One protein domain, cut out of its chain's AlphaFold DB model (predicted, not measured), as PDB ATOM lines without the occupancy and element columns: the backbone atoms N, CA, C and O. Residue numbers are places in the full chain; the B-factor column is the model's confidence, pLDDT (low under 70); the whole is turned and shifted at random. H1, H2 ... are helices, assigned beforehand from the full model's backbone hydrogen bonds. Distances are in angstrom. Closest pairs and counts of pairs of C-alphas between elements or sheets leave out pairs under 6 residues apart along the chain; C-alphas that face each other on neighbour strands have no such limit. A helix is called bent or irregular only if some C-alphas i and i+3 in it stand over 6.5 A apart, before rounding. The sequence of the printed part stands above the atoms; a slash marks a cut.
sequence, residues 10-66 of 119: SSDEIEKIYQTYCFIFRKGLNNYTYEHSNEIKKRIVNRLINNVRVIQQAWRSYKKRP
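What this domain is: This is residues 10 to 66 of the 119 residues of an uncharacterized protein of Rhizophagus irregularis (UniProt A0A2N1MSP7). What shape does the model have? Two helices cross at nearly a right angle: H1 crosses the early part of the longer H2, which then runs on as a long arm, and a wide loop leads from the far end of H1 back to the beginning of H2. Residues 50 to 66 of the arm and its tail stick out, as do residues 22 to 35, the last turns of H1 and most of the loop. What is it made of, and how large is it? The printed part has 57 residues with two named helices, H1 then H2, and no named strand; its class is all helix. It is loose, with a radius of gyration of the C-alphas of 14.7 A, and flat, spanning 48 by 28 by 14 A.

Where its parts are: Where is H1? It holds residues 11 to 26, from C-alpha 11 at (28.728, -4.924, 39.878), and is 21.6 A long. Where is H2? It holds residues 38 to 64, is 38.8 A long and ends at C-alpha 64 at (22.504, -12.013, 75.220).

How they stand to each other: Where do H1 and H2 touch? Residues 11 to 18 of H1 alone touch residues 38 to 45 of H2 alone; the closest C-alphas, of Tyr 18 and Val 45, are 6.4 A apart. At what angle? Their lines are only just about perpendicular, at 73 degrees. What do the backbones show? In H1 and H2 every O i to N i+4 pair is within hydrogen-bond range.

The domain as a whole: How far does it reach? The two C-alphas farthest apart, of Thr 33 and Pro 66, are 48.1 A apart. Is the printed part whole? It has no cut, and 11 residues form the long link from H1 to H2. Where is confidence low? Mean pLDDT of the printed part is 72.6; residues 22 to 35, 58, 62, 65 and 66 are under 70.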
ATOM      1  N   SER A  10      28.699  -2.483  44.130       82.62
ATOM      2  CA  SER A  10      29.072  -2.381  42.723       82.62
ATOM      3  C   SER A  10      28.898  -3.727  42.013       82.62
ATOM      4  O   SER A  10      28.862  -4.793  42.640       82.62
ATOM      5  N   SER A  11      28.798  -3.695  40.681       80.88
ATOM      6  CA  SER A  11      28.728  -4.924  39.878       80.88
ATOM      7  C   SER A  11      29.934  -5.837  40.135       80.88
ATOM      8  O   SER A  11      29.766  -7.047  40.262       80.88
ATOM      9  N   ASP A  12      31.125  -5.257  40.304       83.81
ATOM     10  CA  ASP A  12      32.362  -5.996  40.582       83.81
ATOM     11  C   ASP A  12      32.363  -6.629  41.977       83.81
ATOM     12  O   ASP A  12      32.844  -7.747  42.160       83.81
ATOM     13  N   GLU A  13      31.810  -5.939  42.981       81.81
ATOM     14  CA  GLU A  13      31.637  -6.502  44.325       81.81
ATOM     15  C   GLU A  13      30.660  -7.687  44.300       81.81
ATOM     16  O   GLU A  13      30.935  -8.729  44.899       81.81
ATOM     17  N   ILE A  14      29.543  -7.559  43.574       81.25
ATOM     18  CA  ILE A  14      28.563  -8.642  43.394       81.25
ATOM     19  C   ILE A  14      29.214  -9.848  42.713       81.25
ATOM     20  O   ILE A  14      29.024 -10.977  43.171       81.25
ATOM     21  N   GLU A  15      30.004  -9.619  41.664       82.38
ATOM     22  CA  GLU A  15      30.705 -10.676  40.936       82.38
ATOM     23  C   GLU A  15      31.715 -11.402  41.829       82.38
ATOM     24  O   GLU A  15      31.697 -12.629  41.897       82.38
ATOM     25  N   LYS A  16      32.536 -10.671  42.592       82.38
ATOM     26  CA  LYS A  16      33.500 -11.271  43.532       82.38
ATOM     27  C   LYS A  16      32.810 -12.143  44.582       82.38
ATOM     28  O   LYS A  16      33.268 -13.255  44.857       82.38
ATOM     29  N   ILE A  17      31.700 -11.671  45.160       79.38
ATOM     30  CA  ILE A  17      30.935 -12.441  46.155       79.38
ATOM     31  C   ILE A  17      30.336 -13.693  45.509       79.38
ATOM     32  O   ILE A  17      30.420 -14.780  46.082       79.38
ATOM     33  N   TYR A  18      29.759 -13.554  44.314       78.19
ATOM     34  CA  TYR A  18      29.183 -14.667  43.566       78.19
ATOM     35  C   TYR A  18      30.238 -15.724  43.214       78.19
ATOM     36  O   TYR A  18      30.040 -16.898  43.511       78.19
ATOM     37  N   GLN A  19      31.387 -15.319  42.672       75.69
ATOM     38  CA  GLN A  19      32.496 -16.220  42.352       75.69
ATOM     39  C   GLN A  19      33.042 -16.929  43.593       75.69
ATOM     40  O   GLN A  19      33.292 -18.130  43.546       75.69
ATOM     41  N   THR A  20      33.165 -16.223  44.720       78.31
ATOM     42  CA  THR A  20      33.586 -16.820  45.998       78.31
ATOM     43  C   THR A  20      32.583 -17.869  46.482       78.31
ATOM     44  O   THR A  20      32.972 -18.976  46.853       78.31
ATOM     45  N   TYR A  21      31.285 -17.550  46.435       74.88
ATOM     46  CA  TYR A  21      30.211 -18.494  46.741       74.88
ATOM     47  C   TYR A  21      30.287 -19.723  45.827       74.88
ATOM     48  O   TYR A  21      30.328 -20.850  46.317       74.88
ATOM     49  N   CYS A  22      30.388 -19.517  44.514       68.38
ATOM     50  CA  CYS A  22      30.562 -20.599  43.558       68.38
ATOM     51  C   CYS A  22      31.793 -21.434  43.909       68.38
ATOM     52  O   CYS A  22      31.654 -22.636  44.035       68.38
ATOM     53  N   PHE A  23      32.963 -20.842  44.149       67.94
ATOM     54  CA  PHE A  23      34.190 -21.569  44.487       67.94
ATOM     55  C   PHE A  23      34.044 -22.451  45.738       67.94
ATOM     56  O   PHE A  23      34.408 -23.627  45.701       67.94
ATOM     57  N   ILE A  24      33.463 -21.919  46.818       66.69
ATOM     58  CA  ILE A  24      33.263 -22.649  48.080       66.69
ATOM     59  C   ILE A  24      32.305 -23.835  47.889       66.69
ATOM     60  O   ILE A  24      32.572 -24.929  48.384       66.69
ATOM     61  N   PHE A  25      31.213 -23.647  47.143       61.19
ATOM     62  CA  PHE A  25      30.205 -24.689  46.919       61.19
ATOM     63  C   PHE A  25      30.525 -25.620  45.724       61.19
ATOM     64  O   PHE A  25      29.972 -26.717  45.632       61.19
ATOM     65  N   ARG A  26      31.460 -25.245  44.837       55.31
ATOM     66  CA  ARG A  26      31.856 -25.991  43.621       55.31
ATOM     67  C   ARG A  26      32.662 -27.252  43.909       55.31
ATOM     68  O   ARG A  26      32.646 -28.151  43.079       55.31
ATOM     69  N   LYS A  27      33.264 -27.402  45.097       53.69
ATOM     70  CA  LYS A  27      33.874 -28.684  45.511       53.69
ATOM     71  C   LYS A  27      32.876 -29.859  45.571       53.69
ATOM     72  O   LYS A  27      33.330 -30.991  45.676       53.69
ATOM     73  N   GLY A  28      31.560 -29.620  45.475       49.72
ATOM     74  CA  GLY A  28      30.527 -30.668  45.417       49.72
ATOM     75  C   GLY A  28      29.727 -30.776  44.109       49.72
ATOM     76  O   GLY A  28      28.910 -31.685  43.994       49.72
ATOM     77  N   LEU A  29      29.909 -29.881  43.127       45.88
ATOM     78  CA  LEU A  29      29.073 -29.819  41.914       45.88
ATOM     79  C   LEU A  29      29.949 -29.552  40.680       45.88
ATOM     80  O   LEU A  29      30.172 -28.406  40.293       45.88
ATOM     81  N   ASN A  30      30.454 -30.618  40.057       44.81
ATOM     82  CA  ASN A  30      31.445 -30.527  38.979       44.81
ATOM     83  C   ASN A  30      30.920 -30.023  37.617       44.81
ATOM     84  O   ASN A  30      31.745 -29.778  36.747       44.81
ATOM     85  N   ASN A  31      29.614 -29.804  37.397       48.19
ATOM     86  CA  ASN A  31      29.084 -29.763  36.016       48.19
ATOM     87  C   ASN A  31      28.140 -28.599  35.637       48.19
ATOM     88  O   ASN A  31      27.430 -28.717  34.645       48.19
ATOM     89  N   TYR A  32      28.110 -27.466  36.347       47.78
ATOM     90  CA  TYR A  32      27.274 -26.327  35.919       47.78
ATOM     91  C   TYR A  32      28.103 -25.073  35.638       47.78
ATOM     92  O   TYR A  32      28.287 -24.213  36.497       47.78
ATOM     93  N   THR A  33      28.585 -24.946  34.402       53.31
ATOM     94  CA  THR A  33      29.021 -23.666  33.828       53.31
ATOM     95  C   THR A  33      27.790 -22.912  33.337       53.31
ATOM     96  O   THR A  33      27.488 -22.904  32.148       53.31
ATOM     97  N   TYR A  34      27.029 -22.331  34.263       55.84
ATOM     98  CA  TYR A  34      25.936 -21.438  33.898       55.84
ATOM     99  C   TYR A  34      26.408 -20.003  34.099       55.84
ATOM    100  O   TYR A  34      26.594 -19.544  35.229       55.84
ATOM    101  N   GLU A  35      26.611 -19.290  32.998       63.69
ATOM    102  CA  GLU A  35      26.819 -17.852  33.044       63.69
ATOM    103  C   GLU A  35      25.485 -17.205  33.432       63.69
ATOM    104  O   GLU A  35      24.553 -17.075  32.642       63.69
ATOM    105  N   HIS A  36      25.322 -16.930  34.724       70.56
ATOM    106  CA  HIS A  36      24.120 -16.285  35.236       70.56
ATOM    107  C   HIS A  36      24.102 -14.815  34.832       70.56
ATOM    108  O   HIS A  36      25.103 -14.112  34.979       70.56
ATOM    109  N   SER A  37      22.941 -14.329  34.395       82.31
ATOM    110  CA  SER A  37      22.757 -12.899  34.168       82.31
ATOM    111  C   SER A  37      23.015 -12.108  35.455       82.31
ATOM    112  O   SER A  37      22.813 -12.605  36.572       82.31
ATOM    113  N   ASN A  38      23.428 -10.849  35.310       82.56
ATOM    114  CA  ASN A  38      23.734  -9.977  36.449       82.56
ATOM    115  C   ASN A  38      22.565  -9.863  37.444       82.56
ATOM    116  O   ASN A  38      22.781  -9.780  38.651       82.56
ATOM    117  N   GLU A  39      21.323  -9.935  36.965       84.38
ATOM    118  CA  GLU A  39      20.129  -9.913  37.817       84.38
ATOM    119  C   GLU A  39      19.993 -11.169  38.688       84.38
ATOM    120  O   GLU A  39      19.648 -11.084  39.869       84.38
ATOM    121  N   ILE A  40      20.328 -12.342  38.147       83.00
ATOM    122  CA  ILE A  40      20.323 -13.590  38.917       83.00
ATOM    123  C   ILE A  40      21.442 -13.560  39.964       83.00
ATOM    124  O   ILE A  40      21.189 -13.856  41.136       83.00
ATOM    125  N   LYS A  41      22.651 -13.124  39.585       83.69
ATOM    126  CA  LYS A  41      23.784 -12.970  40.513       83.69
ATOM    127  C   LYS A  41      23.428 -12.039  41.677       83.69
ATOM    128  O   LYS A  41      23.586 -12.415  42.840       83.69
ATOM    129  N   LYS A  42      22.827 -10.877  41.388       84.50
ATOM    130  CA  LYS A  42      22.309  -9.943  42.406       84.50
ATOM    131  C   LYS A  42      21.306 -10.601  43.351       84.50
ATOM    132  O   LYS A  42      21.378 -10.374  44.559       84.50
ATOM    133  N   ARG A  43      20.357 -11.399  42.846       85.38
ATOM    134  CA  ARG A  43      19.360 -12.097  43.686       85.38
ATOM    135  C   ARG A  43      20.013 -13.108  44.626       85.38
ATOM    136  O   ARG A  43      19.665 -13.150  45.806       85.38
ATOM    137  N   ILE A  44      20.974 -13.883  44.126       81.19
ATOM    138  CA  ILE A  44      21.718 -14.864  44.927       81.19
ATOM    139  C   ILE A  44      22.508 -14.154  46.029       81.19
ATOM    140  O   ILE A  44      22.348 -14.483  47.204       81.19
ATOM    141  N   VAL A  45      23.283 -13.125  45.677       79.38
ATOM    142  CA  VAL A  45      24.072 -12.339  46.640       79.38
ATOM    143  C   VAL A  45      23.177 -11.682  47.698       79.38
ATOM    144  O   VAL A  45      23.474 -11.753  48.890       79.38
ATOM    145  N   ASN A  46      22.026 -11.131  47.302       82.12
ATOM    146  CA  ASN A  46      21.017 -10.613  48.230       82.12
ATOM    147  C   ASN A  46      20.548 -11.657  49.244       82.12
ATOM    148  O   ASN A  46      20.487 -11.383  50.446       82.12
ATOM    149  N   ARG A  47      20.213 -12.858  48.767       81.88
ATOM    150  CA  ARG A  47      19.759 -13.953  49.625       81.88
ATOM    151  C   ARG A  47      20.848 -14.368  50.613       81.88
ATOM    152  O   ARG A  47      20.550 -14.531  51.793       81.88
ATOM    153  N   LEU A  48      22.097 -14.472  50.159       80.44
ATOM    154  CA  LEU A  48      23.244 -14.795  51.011       80.44
ATOM    155  C   LEU A  48      23.436 -13.755  52.118       80.44
ATOM    156  O   LEU A  48      23.509 -14.114  53.290       80.44
ATOM    157  N   ILE A  49      23.430 -12.467  51.770       79.56
ATOM    158  CA  ILE A  49      23.583 -11.376  52.742       79.56
ATOM    159  C   ILE A  49      22.446 -11.386  53.772       79.56
ATOM    160  O   ILE A  49      22.689 -11.208  54.967       79.56
ATOM    161  N   ASN A  50      21.206 -11.626  53.338       78.56
ATOM    162  CA  ASN A  50      20.069 -11.720  54.252       78.56
ATOM    163  C   ASN A  50      20.184 -12.925  55.194       78.56
ATOM    164  O   ASN A  50      19.970 -12.770  56.395       78.56
ATOM    165  N   ASN A  51      20.596 -14.090  54.690       76.06
ATOM    166  CA  ASN A  51      20.831 -15.271  55.523       76.06
ATOM    167  C   ASN A  51      21.919 -15.010  56.573       76.06
ATOM    168  O   ASN A  51      21.718 -15.294  57.755       76.06
ATOM    169  N   VAL A  52      23.047 -14.413  56.169       76.75
ATOM    170  CA  VAL A  52      24.142 -14.055  57.084       76.75
ATOM    171  C   VAL A  52      23.649 -13.106  58.175       76.75
ATOM    172  O   VAL A  52      23.947 -13.321  59.349       76.75
ATOM    173  N   ARG A  53      22.830 -12.106  57.829       78.75
ATOM    174  CA  ARG A  53      22.225 -11.194  58.815       78.75
ATOM    175  C   ARG A  53      21.349 -11.923  59.826       78.75
ATOM    176  O   ARG A  53      21.483 -11.668  61.021       78.75
ATOM    177  N   VAL A  54      20.482 -12.826  59.366       74.75
ATOM    178  CA  VAL A  54      19.610 -13.621  60.246       74.75
ATOM    179  C   VAL A  54      20.450 -14.465  61.205       74.75
ATOM    180  O   VAL A  54      20.199 -14.450  62.408       74.75
ATOM    181  N   ILE A  55      21.499 -15.126  60.707       73.75
ATOM    182  CA  ILE A  55      22.411 -15.937  61.528       73.75
ATOM    183  C   ILE A  55      23.145 -15.067  62.556       73.75
ATOM    184  O   ILE A  55      23.183 -15.404  63.739       73.75
ATOM    185  N   GLN A  56      23.689 -13.921  62.143       74.75
ATOM    186  CA  GLN A  56      24.367 -12.987  63.047       74.75
ATOM    187  C   GLN A  56      23.423 -12.452  64.128       74.75
ATOM    188  O   GLN A  56      23.812 -12.332  65.291       74.75
ATOM    189  N   GLN A  57      22.178 -12.139  63.769       75.81
ATOM    190  CA  GLN A  57      21.169 -11.678  64.715       75.81
ATOM    191  C   GLN A  57      20.769 -12.784  65.694       75.81
ATOM    192  O   GLN A  57      20.705 -12.527  66.899       75.81
ATOM    193  N   ALA A  58      20.563 -14.010  65.208       69.25
ATOM    194  CA  ALA A  58      20.301 -15.172  66.047       69.25
ATOM    195  C   ALA A  58      21.458 -15.416  67.028       69.25
ATOM    196  O   ALA A  58      21.227 -15.574  68.223       69.25
ATOM    197  N   TRP A  59      22.707 -15.332  66.559       73.31
ATOM    198  CA  TRP A  59      23.901 -15.483  67.391       73.31
ATOM    199  C   TRP A  59      24.039 -14.394  68.461       73.31
ATOM    200  O   TRP A  59      24.293 -14.690  69.627       73.31
ATOM    201  N   ARG A  60      23.833 -13.121  68.099       75.88
ATOM    202  CA  ARG A  60      23.841 -12.009  69.068       75.88
ATOM    203  C   ARG A  60      22.744 -12.173  70.112       75.88
ATOM    204  O   ARG A  60      22.981 -11.907  71.285       75.88
ATOM    205  N   SER A  61      21.562 -12.616  69.690       70.56
ATOM    206  CA  SER A  61      20.441 -12.880  70.594       70.56
ATOM    207  C   SER A  61      20.761 -14.042  71.530       70.56
ATOM    208  O   SER A  61      20.533 -13.926  72.726       70.56
ATOM    209  N   TYR A  62      21.367 -15.114  71.013       69.12
ATOM    210  CA  TYR A  62      21.850 -16.239  71.809       69.12
ATOM    211  C   TYR A  62      22.862 -15.796  72.873       69.12
ATOM    212  O   TYR A  62      22.671 -16.100  74.044       69.12
ATOM    213  N   LYS A  63      23.879 -15.005  72.504       72.38
ATOM    214  CA  LYS A  63      24.877 -14.483  73.457       72.38
ATOM    215  C   LYS A  63      24.295 -13.582  74.548       72.38
ATOM    216  O   LYS A  63      24.884 -13.478  75.614       72.38
ATOM    217  N   LYS A  64      23.189 -12.893  74.262       76.94
ATOM    218  CA  LYS A  64      22.504 -12.013  75.220       76.94
ATOM    219  C   LYS A  64      21.547 -12.759  76.148       76.94
ATOM    220  O   LYS A  64      21.022 -12.143  77.070       76.94
ATOM    221  N   ARG A  65      21.265 -14.042  75.897       68.31
ATOM    222  CA  ARG A  65      20.400 -14.820  76.785       68.31
ATOM    223  C   ARG A  65      21.099 -15.023  78.131       68.31
ATOM    224  O   ARG A  65      22.306 -15.271  78.143       68.31
ATOM    225  N   PRO A  66      20.360 -14.957  79.253       67.81
ATOM    226  CA  PRO A  66      20.884 -15.432  80.524       67.81
ATOM    227  C   PRO A  66      21.296 -16.898  80.372       67.81
ATOM    228  O   PRO A  66      20.692 -17.633  79.582       67.81
TER     229      PRO A  66